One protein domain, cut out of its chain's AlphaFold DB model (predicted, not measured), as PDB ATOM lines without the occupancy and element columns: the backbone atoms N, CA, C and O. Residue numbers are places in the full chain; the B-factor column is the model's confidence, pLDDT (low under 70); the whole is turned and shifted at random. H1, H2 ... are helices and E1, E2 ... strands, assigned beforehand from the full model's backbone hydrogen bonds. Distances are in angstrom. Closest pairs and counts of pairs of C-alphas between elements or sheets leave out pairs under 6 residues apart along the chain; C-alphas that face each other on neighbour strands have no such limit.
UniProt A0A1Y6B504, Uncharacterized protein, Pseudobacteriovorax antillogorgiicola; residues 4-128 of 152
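Overview. This is residues 4 to 128 of the 152 residues of an uncharacterized protein of Pseudobacteriovorax antillogorgiicola (UniProt A0A1Y6B504). A strongly twisted sheet of five strands curls round helix H1 on one face, while H3 packs on the opposite face. E1 and E5 run side by side through the middle of the sheet, with E4 beyond E5 and the shorter E2 and E3 sharing the other side of E1; H2 folds back into H3 as a helical hairpin and only grazes the sheet near E2. The printed part has 125 residues, with three named helices and five named strands; along the chain come first the strands E1, E2 and E3, then helix H1, then the strands E4 and E5, and last the helices H2 and H3; the class is mixed, helices and strands, and the sheet is branched, with E1 and E5 parallel and the neighbour pairs E1 and E2, E1 and E3, and E4 and E5 antiparallel. The whole is compact, with a radius of gyration of the C-alphas of 13.6 A, and rounded, spanning 38 by 36 by 29 A.

Along the chain. E1, residues 4 to 12, is 25.6 A long and begins at C-alpha 4 (222.675, 284.703, 211.910). E5, residues 77 to 85, is 25.3 A long, and E4, residues 60 to 71, is 25.7 A long and bends by 76 degrees at residue 68. E2 holds residues 18 to 20, 7.0 A, and E3 residues 30 to 34, 12.6 A. H1, residues 40 to 51, measures 16.0 A and begins at C-alpha 40 (214.896, 289.197, 204.633). H2, residues 99 to 105, measures 10.0 A; H3, residues 110 to 122, measures 18.8 A and ends at C-alpha 122 (219.683, 306.920, 212.776).

Arrangement. E1 and E5 are parallel, with N 8 and O 81 2.9 A apart. E4 and E5 form an antiparallel hairpin, with N 63 and O 82 at 2.8 A. E2 and E3 lie on one side of E1, beside its residues 9 to 12 and 4 to 7, and E5 on the other side. Both are antiparallel to E1: N 11 and O 19 are 2.9 A apart, N 5 and O 32 2.8 A. H1 and H3 are on opposite faces of the sheet. The closest C-alphas of H1 and E3 are those of Glu 43 and Met 34, 6.7 A. H3 has a height over the sheet of 7.8 A and runs along the strands, at 22 degrees to E5 on the local plane. H2 and H3 touch, closest at the C-alphas of Leu 103 and Arg 112, 6.3 A, at a shallow tilt of 17 degrees, opposite ways. In H1, H2 and H3 every O i to N i+4 pair is within hydrogen-bond range.

Size, cuts and confidence. The C-alphas farthest apart, of Arg 15 and Asp 37, are 39.6 A apart. The printed part has no cut. The link from E5 to H2, 13 residues, is long. Residue 68 and residues 125 to 128 have pLDDT under 70.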
ATOM      1  N   ASP A   4     222.861 284.054 210.620       89.38
ATOM      2  CA  ASP A   4     222.675 284.703 211.910       89.38
ATOM      3  C   ASP A   4     222.571 286.218 211.738       89.38
ATOM      4  O   ASP A   4     223.390 286.850 211.066       89.38
ATOM      5  N   PHE A   5     221.558 286.795 212.374       90.81
ATOM      6  CA  PHE A   5     221.281 288.219 212.364       90.81
ATOM      7  C   PHE A   5     221.284 288.781 213.775       90.81
ATOM      8  O   PHE A   5     220.757 288.178 214.709       90.81
ATOM      9  N   ILE A   6     221.812 289.992 213.890       93.19
ATOM     10  CA  ILE A   6     221.542 290.895 214.995       93.19
ATOM     11  C   ILE A   6     220.560 291.949 214.485       93.19
ATOM     12  O   ILE A   6     220.776 292.578 213.449       93.19
ATOM     13  N   LEU A   7     219.459 292.127 215.202       94.06
ATOM     14  CA  LEU A   7     218.460 293.157 214.955       94.06
ATOM     15  C   LEU A   7     218.751 294.307 215.914       94.06
ATOM     16  O   LEU A   7     218.404 294.235 217.094       94.06
ATOM     17  N   LEU A   8     219.411 295.357 215.435       94.19
ATOM     18  CA  LEU A   8     219.633 296.556 216.234       94.19
ATOM     19  C   LEU A   8     218.375 297.414 216.181       94.19
ATOM     20  O   LEU A   8     218.231 298.251 215.290       94.19
ATOM     21  N   VAL A   9     217.468 297.166 217.125       94.94
ATOM     22  CA  VAL A   9     216.158 297.815 217.174       94.94
ATOM     23  C   VAL A   9     216.217 299.081 218.024       94.94
ATOM     24  O   VAL A   9     216.387 299.008 219.239       94.94
ATOM     25  N   GLY A  10     216.104 300.236 217.382       94.81
ATOM     26  CA  GLY A  10     215.955 301.529 218.029       94.81
ATOM     27  C   GLY A  10     214.499 301.794 218.404       94.81
ATOM     28  O   GLY A  10     213.636 301.879 217.533       94.81
ATOM     29  N   CYS A  11     214.238 301.977 219.694       94.81
ATOM     30  CA  CYS A  11     212.945 302.420 220.215       94.81
ATOM     31  C   CYS A  11     213.142 303.734 220.979       94.81
ATOM     32  O   CYS A  11     214.164 303.921 221.644       94.81
ATOM     33  N   ARG A  12     212.182 304.656 220.907       94.62
ATOM     34  CA  ARG A  12     212.276 305.948 221.605       94.62
ATOM     35  C   ARG A  12     211.684 305.844 223.007       94.62
ATOM     36  O   ARG A  12     210.648 305.206 223.193       94.62
ATOM     37  N   ASP A  13     212.348 306.430 223.999       94.00
ATOM     38  CA  ASP A  13     211.795 306.560 225.352       94.00
ATOM     39  C   ASP A  13     210.848 307.771 225.462       94.00
ATOM     40  O   ASP A  13     210.642 308.526 224.510       94.00
ATOM     41  N   HIS A  14     210.283 307.988 226.650       92.56
ATOM     42  CA  HIS A  14     209.397 309.122 226.933       92.56
ATOM     43  C   HIS A  14     210.065 310.510 226.790       92.56
ATOM     44  O   HIS A  14     209.369 311.523 226.819       92.56
ATOM     45  N   ARG A  15     211.400 310.580 226.651       92.38
ATOM     46  CA  ARG A  15     212.180 311.808 226.398       92.38
ATOM     47  C   ARG A  15     212.602 311.936 224.937       92.38
ATOM     48  O   ARG A  15     213.455 312.765 224.634       92.38
ATOM     49  N   ASP A  16     212.044 311.108 224.058       89.81
ATOM     50  CA  ASP A  16     212.397 311.045 222.642       89.81
ATOM     51  C   ASP A  16     213.858 310.613 222.382       89.81
ATOM     52  O   ASP A  16     214.434 310.872 221.324       89.81
ATOM     53  N   LEU A  17     214.485 309.920 223.340       91.56
ATOM     54  CA  LEU A  17     215.830 309.376 223.165       91.56
ATOM     55  C   LEU A  17     215.765 307.976 222.562       91.56
ATOM     56  O   LEU A  17     215.080 307.097 223.084       91.56
ATOM     57  N   LEU A  18     216.544 307.747 221.502       93.12
ATOM     58  CA  LEU A  18     216.661 306.437 220.867       93.12
ATOM     59  C   LEU A  18     217.504 305.478 221.720       93.12
ATOM     60  O   LEU A  18     218.671 305.749 222.036       93.12
ATOM     61  N   ARG A  19     216.907 304.341 222.074       94.62
ATOM     62  CA  ARG A  19     217.474 303.304 222.939       94.62
ATOM     63  C   ARG A  19     217.413 301.940 222.282       94.62
ATOM     64  O   ARG A  19     216.554 301.683 221.443       94.62
ATOM     65  N   PHE A  20     218.316 301.070 222.717       93.94
ATOM     66  CA  PHE A  20     218.531 299.764 222.116       93.94
ATOM     67  C   PHE A  20     218.541 298.659 223.175       93.94
ATOM     68  O   PHE A  20     219.151 298.845 224.240       93.94
ATOM     69  N   PRO A  21     217.928 297.503 222.872       90.94
ATOM     70  CA  PRO A  21     217.970 296.335 223.735       90.94
ATOM     71  C   PRO A  21     219.393 295.785 223.843       90.94
ATOM     72  O   PRO A  21     220.226 295.938 222.945       90.94
ATOM     73  N   THR A  22     219.676 295.124 224.962       80.44
ATOM     74  CA  THR A  22     220.988 294.527 225.274       80.44
ATOM     75  C   THR A  22     220.964 292.997 225.209       80.44
ATOM     76  O   THR A  22     221.891 292.350 225.680       80.44
ATOM     77  N   ASP A  23     219.902 292.413 224.654       78.50
ATOM     78  CA  ASP A  23     219.600 290.977 224.722       78.50
ATOM     79  C   ASP A  23     220.373 290.109 223.704       78.50
ATOM     80  O   ASP A  23     220.251 288.887 223.699       78.50
ATOM     81  N   GLY A  24     221.187 290.717 222.840       71.06
ATOM     82  CA  GLY A  24     221.878 290.076 221.713       71.06
ATOM     83  C   GLY A  24     223.207 289.406 222.069       71.06
ATOM     84  O   GLY A  24     224.017 289.133 221.182       71.06
ATOM     85  N   GLY A  25     223.452 289.154 223.355       81.38
ATOM     86  CA  GLY A  25     224.689 288.548 223.844       81.38
ATOM     87  C   GLY A  25     225.881 289.501 223.743       81.38
ATOM     88  O   GLY A  25     225.923 290.517 224.431       81.38
ATOM     89  N   GLU A  26     226.868 289.154 222.912       82.06
ATOM     90  CA  GLU A  26     228.078 289.969 222.692       82.06
ATOM     91  C   GLU A  26     227.772 291.284 221.947       82.06
ATOM     92  O   GLU A  26     228.517 292.260 222.046       82.06
ATOM     93  N   PHE A  27     226.645 291.333 221.233       88.94
ATOM     94  CA  PHE A  27     226.191 292.502 220.489       88.94
ATOM     95  C   PHE A  27     224.888 293.049 221.079       88.94
ATOM     96  O   PHE A  27     224.051 292.310 221.589       88.94
ATOM     97  N   HIS A  28     224.672 294.356 220.967       88.69
ATOM     98  CA  HIS A  28     223.394 294.986 221.296       88.69
ATOM     99  C   HIS A  28     222.345 294.718 220.205       88.69
ATOM    100  O   HIS A  28     222.642 294.690 219.014       88.69
ATOM    101  N   GLY A  29     221.087 294.543 220.594       90.94
ATOM    102  CA  GLY A  29     220.015 294.133 219.684       90.94
ATOM    103  C   GLY A  29     219.416 292.778 220.044       90.94
ATOM    104  O   GLY A  29     219.683 292.243 221.111       90.94
ATOM    105  N   PHE A  30     218.612 292.215 219.147       92.25
ATOM    106  CA  PHE A  30     218.093 290.853 219.278       92.25
ATOM    107  C   PHE A  30     218.807 289.917 218.318       92.25
ATOM    108  O   PHE A  30     218.893 290.202 217.125       92.25
ATOM    109  N   GLN A  31     219.276 288.777 218.813       91.50
ATOM    110  CA  GLN A  31     219.809 287.736 217.947       91.50
ATOM    111  C   GLN A  31     218.666 286.899 217.359       91.50
ATOM    112  O   GLN A  31     217.802 286.409 218.085       91.50
ATOM    113  N   THR A  32     218.680 286.694 216.045       90.44
ATOM    114  CA  THR A  32     217.753 285.798 215.347       90.44
ATOM    115  C   THR A  32     218.461 285.034 214.230       90.44
ATOM    116  O   THR A  32     219.566 285.389 213.819       90.44
ATOM    117  N   LYS A  33     217.820 283.982 213.722       89.75
ATOM    118  CA  LYS A  33     218.250 283.250 212.528       89.75
ATOM    119  C   LYS A  33     217.258 283.486 211.404       89.75
ATOM    120  O   LYS A  33     216.056 283.499 211.653       89.75
ATOM    121  N   MET A  34     217.767 283.647 210.189       86.50
ATOM    122  CA  MET A  34     216.946 283.756 208.985       86.50
ATOM    123  C   MET A  34     217.328 282.670 207.991       86.50
ATOM    124  O   MET A  34     218.512 282.374 207.793       86.50
ATOM    125  N   GLU A  35     216.315 282.095 207.354       84.56
ATOM    126  CA  GLU A  35     216.505 281.140 206.270       84.56
ATOM    127  C   GLU A  35     217.105 281.843 205.044       84.56
ATOM    128  O   GLU A  35     216.827 283.010 204.769       84.56
ATOM    129  N   ARG A  36     217.951 281.127 204.296       71.81
ATOM    130  CA  ARG A  36     218.728 281.699 203.183       71.81
ATOM    131  C   ARG A  36     217.855 282.280 202.066       71.81
ATOM    132  O   ARG A  36     218.225 283.299 201.493       71.81
ATOM    133  N   ASP A  37     216.742 281.617 201.768       73.94
ATOM    134  CA  ASP A  37     215.870 281.933 200.631       73.94
ATOM    135  C   ASP A  37     214.615 282.714 201.057       73.94
ATOM    136  O   ASP A  37     213.731 282.984 200.244       73.94
ATOM    137  N   ALA A  38     214.528 283.092 202.335       77.12
ATOM    138  CA  ALA A  38     213.425 283.883 202.843       77.12
ATOM    139  C   ALA A  38     213.571 285.363 202.464       77.12
ATOM    140  O   ALA A  38     214.672 285.906 202.329       77.12
ATOM    141  N   ASN A  39     212.431 286.046 202.347       88.19
ATOM    142  CA  ASN A  39     212.408 287.493 202.208       88.19
ATOM    143  C   ASN A  39     212.943 288.136 203.501       88.19
ATOM    144  O   ASN A  39     212.230 288.209 204.503       88.19
ATOM    145  N   LYS A  40     214.199 288.611 203.471       87.38
ATOM    146  CA  LYS A  40     214.896 289.197 204.633       87.38
ATOM    147  C   LYS A  40     214.073 290.284 205.324       87.38
ATOM    148  O   LYS A  40     214.069 290.358 206.549       87.38
ATOM    149  N   LEU A  41     213.377 291.122 204.554       90.06
ATOM    150  CA  LEU A  41     212.556 292.199 205.099       90.06
ATOM    151  C   LEU A  41     211.391 291.642 205.923       90.06
ATOM    152  O   LEU A  41     211.200 292.048 207.067       90.06
ATOM    153  N   GLU A  42     210.644 290.687 205.373       90.75
ATOM    154  CA  GLU A  42     209.526 290.063 206.084       90.75
ATOM    155  C   GLU A  42     209.985 289.314 207.334       90.75
ATOM    156  O   GLU A  42     209.344 289.422 208.379       90.75
ATOM    157  N   GLU A  43     211.101 288.588 207.255       91.06
ATOM    158  CA  GLU A  43     211.656 287.870 208.404       91.06
ATOM    159  C   GLU A  43     212.116 288.827 209.509       91.06
ATOM    160  O   GLU A  43     211.804 288.594 210.677       91.06
ATOM    161  N   VAL A  44     212.770 289.950 209.172       92.94
ATOM    162  CA  VAL A  44     213.088 291.002 210.155       92.94
ATOM    163  C   VAL A  44     211.818 291.544 210.795       92.94
ATOM    164  O   VAL A  44     211.738 291.598 212.021       92.94
ATOM    165  N   LEU A  45     210.818 291.926 209.997       94.12
ATOM    166  CA  LEU A  45     209.574 292.504 210.510       94.12
ATOM    167  C   LEU A  45     208.864 291.534 211.464       94.12
ATOM    168  O   LEU A  45     208.460 291.925 212.562       94.12
ATOM    169  N   ARG A  46     208.768 290.251 211.093       92.56
ATOM    170  CA  ARG A  46     208.188 289.206 211.952       92.56
ATOM    171  C   ARG A  46     209.020 288.977 213.211       92.56
ATOM    172  O   ARG A  46     208.446 288.859 214.294       92.56
ATOM    173  N   ALA A  47     210.347 288.929 213.094       93.38
ATOM    174  CA  ALA A  47     211.242 288.718 214.227       93.38
ATOM    175  C   ALA A  47     211.171 289.877 215.230       93.38
ATOM    176  O   ALA A  47     211.051 289.624 216.426       93.38
ATOM    177  N   VAL A  48     211.158 291.131 214.764       94.69
ATOM    178  CA  VAL A  48     211.013 292.320 215.621       94.69
ATOM    179  C   VAL A  48     209.640 292.350 216.278       94.69
ATOM    180  O   VAL A  48     209.557 292.500 217.496       94.69
ATOM    181  N   LYS A  49     208.565 292.119 215.509       94.25
ATOM    182  CA  LYS A  49     207.208 292.024 216.062       94.25
ATOM    183  C   LYS A  49     207.130 290.982 217.174       94.25
ATOM    184  O   LYS A  49     206.538 291.250 218.215       94.25
ATOM    185  N   LYS A  50     207.733 289.811 216.966       92.69
ATOM    186  CA  LYS A  50     207.764 288.732 217.957       92.69
ATOM    187  C   LYS A  50     208.613 289.095 219.176       92.69
ATOM    188  O   LYS A  50     208.150 288.898 220.292       92.69
ATOM    189  N   ALA A  51     209.823 289.617 218.973       92.19
ATOM    190  CA  ALA A  51     210.751 289.966 220.050       92.19
ATOM    191  C   ALA A  51     210.180 291.048 220.978       92.19
ATOM    192  O   ALA A  51     210.349 290.972 222.190       92.19
ATOM    193  N   LEU A  52     209.458 292.017 220.410       92.38
ATOM    194  CA  LEU A  52     208.896 293.158 221.132       92.38
ATOM    195  C   LEU A  52     207.394 293.042 221.416       92.38
ATOM    196  O   LEU A  52     206.804 293.969 221.960       92.38
ATOM    197  N   SER A  53     206.765 291.917 221.061       92.88
ATOM    198  CA  SER A  53     205.313 291.700 221.189       92.88
ATOM    199  C   SER A  53     204.467 292.842 220.598       92.88
ATOM    200  O   SER A  53     203.472 293.264 221.186       92.88
ATOM    201  N   LEU A  54     204.867 293.356 219.429       92.62
ATOM    202  CA  LEU A  54     204.218 294.513 218.808       92.62
ATOM    203  C   LEU A  54     202.836 294.160 218.237       92.62
ATOM    204  O   LEU A  54     202.633 293.047 217.735       92.62
ATOM    205  N   PRO A  55     201.891 295.117 218.227       88.00
ATOM    206  CA  PRO A  55     200.552 294.894 217.685       88.00
ATOM    207  C   PRO A  55     200.556 294.728 216.155       88.00
ATOM    208  O   PRO A  55     199.916 293.813 215.626       88.00
ATOM    209  N   SER A  56     201.328 295.551 215.436       90.12
ATOM    210  CA  SER A  56     201.470 295.500 213.973       90.12
ATOM    211  C   SER A  56     202.941 295.492 213.548       90.12
ATOM    212  O   SER A  56     203.825 295.848 214.320       90.12
ATOM    213  N   ILE A  57     203.187 295.051 212.312       89.94
ATOM    214  CA  ILE A  57     204.477 295.224 211.631       89.94
ATOM    215  C   ILE A  57     204.621 296.628 211.032       89.94
ATOM    216  O   ILE A  57     205.742 297.054 210.793       89.94
ATOM    217  N   ASP A  58     203.514 297.350 210.820       91.31
ATOM    218  CA  ASP A  58     203.526 298.669 210.164       91.31
ATOM    219  C   ASP A  58     204.253 299.727 211.000       91.31
ATOM    220  O   ASP A  58     204.804 300.679 210.465       91.31
ATOM    221  N   SER A  59     204.306 299.522 212.317       90.69
ATOM    222  CA  SER A  59     205.047 300.370 213.250       90.69
ATOM    223  C   SER A  59     206.553 300.095 213.258       90.69
ATOM    224  O   SER A  59     207.260 300.594 214.134       90.69
ATOM    225  N   VAL A  60     207.043 299.223 212.375       94.06
ATOM    226  CA  VAL A  60     208.443 298.808 212.300       94.06
ATOM    227  C   VAL A  60     209.016 299.262 210.967       94.06
ATOM    228  O   VAL A  60     208.574 298.845 209.900       94.06
ATOM    229  N   LYS A  61     210.066 300.074 211.032       92.62
ATOM    230  CA  LYS A  61     210.805 300.540 209.865       92.62
ATOM    231  C   LYS A  61     212.177 299.890 209.832       92.62
ATOM    232  O   LYS A  61     212.997 300.109 210.716       92.62
ATOM    233  N   VAL A  62     212.455 299.125 208.784       92.44
ATOM    234  CA  VAL A  62     213.810 298.628 208.518       92.44
ATOM    235  C   VAL A  62     214.544 299.677 207.694       92.44
ATOM    236  O   VAL A  62     214.107 300.018 206.600       92.44
ATOM    237  N   HIS A  63     215.640 300.209 208.232       90.56
ATOM    238  CA  HIS A  63     216.422 301.253 207.568       90.56
ATOM    239  C   HIS A  63     217.417 300.667 206.571       90.56
ATOM    240  O   HIS A  63     217.491 301.115 205.436       90.56
ATOM    241  N   THR A  64     218.197 299.670 206.989       90.00
ATOM    242  CA  THR A  64     219.171 299.006 206.115       90.00
ATOM    243  C   THR A  64     219.643 297.684 206.709       90.00
ATOM    244  O   THR A  64     219.473 297.407 207.901       90.00
ATOM    245  N   PHE A  65     220.311 296.902 205.870       90.06
ATOM    246  CA  PHE A  65     221.066 295.718 206.242       90.06
ATOM    247  C   PHE A  65     222.564 295.988 206.080       90.06
ATOM    248  O   PHE A  65     222.983 296.691 205.161       90.06
ATOM    249  N   ILE A  66     223.380 295.435 206.970       87.94
ATOM    250  CA  ILE A  66     224.839 295.426 206.862       87.94
ATOM    251  C   ILE A  66     225.275 293.965 206.803       87.94
ATOM    252  O   ILE A  66     225.253 293.241 207.805       87.94
ATOM    253  N   GLU A  67     225.646 293.527 205.603       81.81
ATOM    254  CA  GLU A  67     226.127 292.170 205.359       81.81
ATOM    255  C   GLU A  67     227.575 292.024 205.846       81.81
ATOM    256  O   GLU A  67     228.392 292.922 205.664       81.81
ATOM    257  N   ASN A  68     227.895 290.890 206.481       69.56
ATOM    258  CA  ASN A  68     229.220 290.601 207.056       69.56
ATOM    259  C   ASN A  68     229.716 291.642 208.071       69.56
ATOM    260  O   ASN A  68     230.909 291.931 208.136       69.56
ATOM    261  N   GLY A  69     228.802 292.206 208.861       70.62
ATOM    262  CA  GLY A  69     229.158 293.214 209.843       70.62
ATOM    263  C   GLY A  69     229.884 292.618 211.050       70.62
ATOM    264  O   GLY A  69     231.016 292.968 211.366       70.62
ATOM    265  N   LEU A  70     229.223 291.734 211.780       86.12
ATOM    266  CA  LEU A  70     229.659 291.391 213.128       86.12
ATOM    267  C   LEU A  70     230.312 290.010 213.149       86.12
ATOM    268  O   LEU A  70     229.923 289.119 212.396       86.12
ATOM    269  N   GLN A  71     231.315 289.837 214.002       89.69
ATOM    270  CA  GLN A  71     231.980 288.560 214.233       89.69
ATOM    271  C   GLN A  71     232.215 288.407 215.730       89.69
ATOM    272  O   GLN A  71     232.789 289.312 216.333       89.69
ATOM    273  N   ASP A  72     231.735 287.309 216.311       87.69
ATOM    274  CA  ASP A  72     231.932 287.021 217.735       87.69
ATOM    275  C   ASP A  72     233.342 286.479 218.016       87.69
ATOM    276  O   ASP A  72     234.114 286.164 217.098       87.69
ATOM    277  N   ALA A  73     233.671 286.319 219.299       85.00
ATOM    278  CA  ALA A  73     234.965 285.790 219.731       85.00
ATOM    279  C   ALA A  73     235.287 284.373 219.199       85.00
ATOM    280  O   ALA A  73     236.456 283.992 219.135       85.00
ATOM    281  N   SER A  74     234.276 283.590 218.797       86.88
ATOM    282  CA  SER A  74     234.449 282.247 218.216       86.88
ATOM    283  C   SER A  74     234.699 282.262 216.703       86.88
ATOM    284  O   SER A  74     235.013 281.232 216.106       86.88
ATOM    285  N   GLY A  75     234.574 283.432 216.073       85.56
ATOM    286  CA  GLY A  75     234.706 283.614 214.634       85.56
ATOM    287  C   GLY A  75     233.407 283.446 213.848       85.56
ATOM    288  O   GLY A  75     233.428 283.475 212.614       85.56
ATOM    289  N   ARG A  76     232.268 283.308 214.531       86.38
ATOM    290  CA  ARG A  76     230.959 283.236 213.888       86.38
ATOM    291  C   ARG A  76     230.550 284.619 213.402       86.38
ATOM    292  O   ARG A  76     230.650 285.595 214.138       86.38
ATOM    293  N   LYS A  77     230.074 284.694 212.159       88.12
ATOM    294  CA  LYS A  77     229.666 285.947 211.515       88.12
ATOM    295  C   LYS A  77     228.168 286.181 211.652       88.12
ATOM    296  O   LYS A  77     227.381 285.251 211.505       88.12
ATOM    297  N   PHE A  78     227.799 287.439 211.841       89.81
ATOM    298  CA  PHE A  78     226.429 287.908 211.934       89.81
ATOM    299  C   PHE A  78     226.212 289.073 210.967       89.81
ATOM    300  O   PHE A  78     227.067 289.948 210.797       89.81
ATOM    301  N   GLN A  79     225.040 289.100 210.343       90.25
ATOM    302  CA  GLN A  79     224.545 290.270 209.622       90.25
ATOM    303  C   GLN A  79     223.817 291.198 210.600       90.25
ATOM    304  O   GLN A  79     223.275 290.740 211.604       90.25
ATOM    305  N   LEU A  80     223.806 292.504 210.334       90.94
ATOM    306  CA  LEU A  80     223.093 293.477 211.165       90.94
ATOM    307  C   LEU A  80     221.911 294.052 210.386       90.94
ATOM    308  O   LEU A  80     222.100 294.570 209.288       90.94
ATOM    309  N   ALA A  81     220.713 294.007 210.958       92.81
ATOM    310  CA  ALA A  81     219.571 294.784 210.487       92.81
ATOM    311  C   ALA A  81     219.385 295.994 211.406       92.81
ATOM    312  O   ALA A  81     219.319 295.842 212.626       92.81
ATOM    313  N   ILE A  82     219.312 297.191 210.825       93.38
ATOM    314  CA  ILE A  82     219.052 298.434 211.554       93.38
ATOM    315  C   ILE A  82     217.562 298.722 211.435       93.38
ATOM    316  O   ILE A  82     217.049 298.889 210.326       93.38
ATOM    317  N   VAL A  83     216.870 298.751 212.570       94.75
ATOM    318  CA  VAL A  83     215.409 298.803 212.621       94.75
ATOM    319  C   VAL A  83     214.965 299.855 213.621       94.75
ATOM    320  O   VAL A  83     215.501 299.912 214.716       94.75
ATOM    321  N   GLU A  84     213.956 300.647 213.294       94.44
ATOM    322  CA  GLU A  84     213.310 301.567 214.227       94.44
ATOM    323  C   GLU A  84     211.858 301.158 214.459       94.44
ATOM    324  O   GLU A  84     211.181 300.694 213.540       94.44
ATOM    325  N   VAL A  85     211.386 301.324 215.691       95.06
ATOM    326  CA  VAL A  85     209.982 301.119 216.055       95.06
ATOM    327  C   VAL A  85     209.371 302.456 216.434       95.06
ATOM    328  O   VAL A  85     209.950 303.225 217.205       95.06
ATOM    329  N   GLU A  86     208.184 302.728 215.899       91.81
ATOM    330  CA  GLU A  86     207.441 303.942 216.210       91.81
ATOM    331  C   GLU A  86     207.103 304.022 217.704       91.81
ATOM    332  O   GLU A  86     206.597 303.070 218.305       91.81
ATOM    333  N   SER A  87     207.314 305.199 218.297       86.62
ATOM    334  CA  SER A  87     207.097 305.438 219.731       86.62
ATOM    335  C   SER A  87     205.650 305.218 220.187       86.62
ATOM    336  O   SER A  87     205.406 304.955 221.364       86.62
ATOM    337  N   GLN A  88     204.685 305.303 219.264       89.06
ATOM    338  CA  GLN A  88     203.272 305.017 219.526       89.06
ATOM    339  C   GLN A  88     203.006 303.523 219.745       89.06
ATOM    340  O   GLN A  88     202.085 303.169 220.477       89.06
ATOM    341  N   ALA A  89     203.802 302.650 219.121       90.19
ATOM    342  CA  ALA A  89     203.664 301.205 219.264       90.19
ATOM    343  C   ALA A  89     204.403 300.675 220.496       90.19
ATOM    344  O   ALA A  89     203.956 299.709 221.111       90.19
ATOM    345  N   MET A  90     205.525 301.301 220.856       93.00
ATOM    346  CA  MET A  90     206.320 300.928 222.021       93.00
ATOM    347  C   MET A  90     207.163 302.106 222.507       93.00
ATOM    348  O   MET A  90     207.869 302.736 221.723       93.00
ATOM    349  N   GLN A  91     207.176 302.330 223.823       93.56
ATOM    350  CA  GLN A  91     208.198 303.161 224.458       93.56
ATOM    351  C   GLN A  91     209.332 302.291 224.987       93.56
ATOM    352  O   GLN A  91     209.098 301.263 225.626       93.56
ATOM    353  N   ALA A  92     210.565 302.707 224.714       93.44
ATOM    354  CA  ALA A  92     211.738 301.993 225.187       93.44
ATOM    355  C   ALA A  92     211.857 302.070 226.721       93.44
ATOM    356  O   ALA A  92     211.727 303.166 227.280       93.44
ATOM    357  N   PRO A  93     212.184 300.953 227.394       92.62
ATOM    358  CA  PRO A  93     212.564 300.967 228.800       92.62
ATOM    359  C   PRO A  93     213.808 301.839 229.046       92.62
ATOM    360  O   PRO A  93     214.702 301.929 228.199       92.62
ATOM    361  N   GLU A  94     213.896 302.498 230.202       90.38
ATOM    362  CA  GLU A  94     215.019 303.400 230.509       90.38
ATOM    363  C   GLU A  94     216.344 302.666 230.749       90.38
ATOM    364  O   GLU A  94     217.417 303.257 230.594       90.38
ATOM    365  N   GLU A  95     216.280 301.386 231.104       92.00
ATOM    366  CA  GLU A  95     217.426 300.496 231.265       92.00
ATOM    367  C   GLU A  95     218.126 300.184 229.935       92.00
ATOM    368  O   GLU A  95     219.323 299.874 229.921       92.00
ATOM    369  N   TRP A  96     217.414 300.309 228.811       93.31
ATOM    370  CA  TRP A  96     218.014 300.179 227.491       93.31
ATOM    371  C   TRP A  96     218.978 301.327 227.230       93.31
ATOM    372  O   TRP A  96     218.762 302.475 227.625       93.31
ATOM    373  N   GLN A  97     220.072 301.024 226.542       92.94
ATOM    374  CA  GLN A  97     221.171 301.971 226.395       92.94
ATOM    375  C   GLN A  97     221.034 302.768 225.107       92.94
ATOM    376  O   GLN A  97     220.582 302.262 224.083       92.94
ATOM    377  N   THR A  98     221.458 304.026 225.150       92.44
ATOM    378  CA  THR A  98     221.600 304.838 223.943       92.44
ATOM    379  C   THR A  98     222.863 304.430 223.189       92.44
ATOM    380  O   THR A  98     223.847 303.973 223.782       92.44
ATOM    381  N   LEU A  99     222.878 304.643 221.873       88.81
ATOM    382  CA  LEU A  99     224.020 304.280 221.030       88.81
ATOM    383  C   LEU A  99     225.359 304.905 221.480       88.81
ATOM    384  O   LEU A  99     226.369 304.202 221.469       88.81
ATOM    385  N   PRO A 100     225.415 306.169 221.956       89.38
ATOM    386  CA  PRO A 100     226.649 306.732 222.506       89.38
ATOM    387  C   PRO A 100     227.177 305.988 223.740       89.38
ATOM    388  O   PRO A 100     228.390 305.856 223.899       89.38
ATOM    389  N   ILE A 101     226.292 305.493 224.615       91.25
ATOM    390  CA  ILE A 101     226.692 304.697 225.786       91.25
ATOM    391  C   ILE A 101     227.252 303.351 225.327       91.25
ATOM    392  O   ILE A 101     228.306 302.939 225.813       91.25
ATOM    393  N   ILE A 102     226.588 302.709 224.363       91.00
ATOM    394  CA  ILE A 102     227.027 301.446 223.759       91.00
ATOM    395  C   ILE A 102     228.443 301.601 223.196       91.00
ATOM    396  O   ILE A 102     229.367 300.911 223.619       91.00
ATOM    397  N   LEU A 103     228.657 302.592 222.332       90.44
ATOM    398  CA  LEU A 103     229.944 302.824 221.674       90.44
ATOM    399  C   LEU A 103     231.090 303.150 222.632       90.44
ATOM    400  O   LEU A 103     232.240 302.844 222.325       90.44
ATOM    401  N   ARG A 104     230.808 303.772 223.783       90.31
ATOM    402  CA  ARG A 104     231.825 304.013 224.822       90.31
ATOM    403  C   ARG A 104     232.292 302.721 225.486       90.31
ATOM    404  O   ARG A 104     233.453 302.655 225.876       90.31
ATOM    405  N   LYS A 105     231.403 301.734 225.617       89.19
ATOM    406  CA  LYS A 105     231.693 300.426 226.221       89.19
ATOM    407  C   LYS A 105     232.323 299.446 225.235       89.19
ATOM    408  O   LYS A 105     233.018 298.535 225.661       89.19
ATOM    409  N   MET A 106     232.088 299.630 223.937       87.69
ATOM    410  CA  MET A 106     232.679 298.782 222.907       87.69
ATOM    411  C   MET A 106     234.173 299.061 222.739       87.69
ATOM    412  O   MET A 106     234.604 300.214 222.584       87.69
ATOM    413  N   GLU A 107     234.960 297.991 222.686       86.62
ATOM    414  CA  GLU A 107     236.367 298.064 222.314       86.62
ATOM    415  C   GLU A 107     236.543 298.606 220.892       86.62
ATOM    416  O   GLU A 107     235.628 298.613 220.060       86.62
ATOM    417  N   LYS A 108     237.741 299.114 220.599       84.69
ATOM    418  CA  LYS A 108     238.077 299.515 219.232       84.69
ATOM    419  C   LYS A 108     238.122 298.258 218.365       84.69
ATOM    420  O   LYS A 108     238.855 297.329 218.672       84.69
ATOM    421  N   GLY A 109     237.369 298.250 217.269       84.38
ATOM    422  CA  GLY A 109     237.344 297.113 216.357       84.38
ATOM    423  C   GLY A 109     236.211 297.185 215.336       84.38
ATOM    424  O   GLY A 109     235.458 298.167 215.318       84.38
ATOM    425  N   PRO A 110     236.077 296.143 214.496       84.69
ATOM    426  CA  PRO A 110     235.075 296.080 213.433       84.69
ATOM    427  C   PRO A 110     233.647 296.298 213.940       84.69
ATOM    428  O   PRO A 110     232.919 297.121 213.387       84.69
ATOM    429  N   ALA A 111     233.273 295.662 215.058       87.19
ATOM    430  CA  ALA A 111     231.945 295.817 215.644       87.19
ATOM    431  C   ALA A 111     231.635 297.284 215.980       87.19
ATOM    432  O   ALA A 111     230.609 297.814 215.565       87.19
ATOM    433  N   ARG A 112     232.553 297.999 216.637       89.25
ATOM    434  CA  ARG A 112     232.358 299.419 216.964       89.25
ATOM    435  C   ARG A 112     232.201 300.300 215.720       89.25
ATOM    436  O   ARG A 112     231.410 301.241 215.745       89.25
ATOM    437  N   LEU A 113     232.918 300.006 214.631       88.06
ATOM    438  CA  LEU A 113     232.763 300.730 213.360       88.06
ATOM    439  C   LEU A 113     231.352 300.567 212.783       88.06
ATOM    440  O   LEU A 113     230.766 301.529 212.292       88.06
ATOM    441  N   ILE A 114     230.775 299.377 212.903       88.88
ATOM    442  CA  ILE A 114     229.421 299.098 212.417       88.88
ATOM    443  C   ILE A 114     228.369 299.811 213.254       88.88
ATOM    444  O   ILE A 114     227.427 300.371 212.701       88.88
ATOM    445  N   TYR A 115     228.552 299.876 214.570       90.06
ATOM    446  CA  TYR A 115     227.659 300.649 215.433       90.06
ATOM    447  C   TYR A 115     227.774 302.159 215.195       90.06
ATOM    448  O   TYR A 115     226.773 302.870 215.271       90.06
ATOM    449  N   ASN A 116     228.956 302.664 214.828       89.06
ATOM    450  CA  ASN A 116     229.093 304.042 214.352       89.06
ATOM    451  C   ASN A 116     228.309 304.263 213.050       89.06
ATOM    452  O   ASN A 116     227.620 305.273 212.923       89.06
ATOM    453  N   LYS A 117     228.356 303.312 212.107       86.62
ATOM    454  CA  LYS A 117     227.546 303.367 210.880       86.62
ATOM    455  C   LYS A 117     226.048 303.335 211.195       86.62
ATOM    456  O   LYS A 117     225.295 304.120 210.630       86.62
ATOM    457  N   ALA A 118     225.618 302.524 212.162       87.44
ATOM    458  CA  ALA A 118     224.236 302.547 212.631       87.44
ATOM    459  C   ALA A 118     223.827 303.921 213.186       87.44
ATOM    460  O   ALA A 118     222.726 304.387 212.908       87.44
ATOM    461  N   MET A 119     224.721 304.618 213.895       87.69
ATOM    462  CA  MET A 119     224.454 305.983 214.364       87.69
ATOM    463  C   MET A 119     224.220 306.952 213.210       87.69
ATOM    464  O   MET A 119     223.314 307.774 213.284       87.69
ATOM    465  N   GLN A 120     225.018 306.848 212.147       86.50
ATOM    466  CA  GLN A 120     224.860 307.683 210.957       86.50
ATOM    467  C   GLN A 120     223.507 307.435 210.282       86.50
ATOM    468  O   GLN A 120     222.844 308.391 209.891       86.50
ATOM    469  N   VAL A 121     223.068 306.172 210.214       87.31
ATOM    470  CA  VAL A 121     221.733 305.811 209.709       87.31
ATOM    471  C   VAL A 121     220.638 306.462 210.558       87.31
ATOM    472  O   VAL A 121     219.794 307.171 210.018       87.31
ATOM    473  N   TYR A 122     220.688 306.319 211.886       85.94
ATOM    474  CA  TYR A 122     219.683 306.920 212.776       85.94
ATOM    475  C   TYR A 122     219.702 308.450 212.804       85.94
ATOM    476  O   TYR A 122     218.671 309.072 213.044       85.94
ATOM    477  N   ALA A 123     220.851 309.071 212.545       83.88
ATOM    478  CA  ALA A 123     220.962 310.519 212.410       83.88
ATOM    479  C   ALA A 123     220.393 311.046 211.077       83.88
ATOM    480  O   ALA A 123     220.450 312.249 210.834       83.88
ATOM    481  N   GLY A 124     219.898 310.169 210.194       78.44
ATOM    482  CA  GLY A 124     219.486 310.534 208.837       78.44
ATOM    483  C   GLY A 124     220.658 310.942 207.938       78.44
ATOM    484  O   GLY A 124     220.444 311.505 206.870       78.44
ATOM    485  N   ALA A 125     221.896 310.671 208.366       60.84
ATOM    486  CA  ALA A 125     223.117 311.002 207.637       60.84
ATOM    487  C   ALA A 125     223.501 309.930 206.599       60.84
ATOM    488  O   ALA A 125     224.400 310.158 205.796       60.84
ATOM    489  N   MET A 126     222.826 308.774 206.599       56.56
ATOM    490  CA  MET A 126     222.817 307.851 205.461       56.56
ATOM    491  C   MET A 126     221.512 308.010 204.682       56.56
ATOM    492  O   MET A 126     220.528 307.325 204.950       56.56
ATOM    493  N   THR A 127     221.506 308.926 203.720       45.00
ATOM    494  CA  THR A 127     220.638 308.827 202.539       45.00
ATOM    495  C   THR A 127     221.230 307.781 201.587       45.00
ATOM    496  O   THR A 127     222.429 307.526 201.655       45.00
ATOM    497  N   GLU A 128     220.411 307.168 200.727       44.75
ATOM    498  CA  GLU A 128     220.688 305.985 199.875       44.75
ATOM    499  C   GLU A 128     221.960 306.020 198.983       44.75
ATOM    500  O   GLU A 128     222.279 305.023 198.346       44.75
TER     501      GLU A 128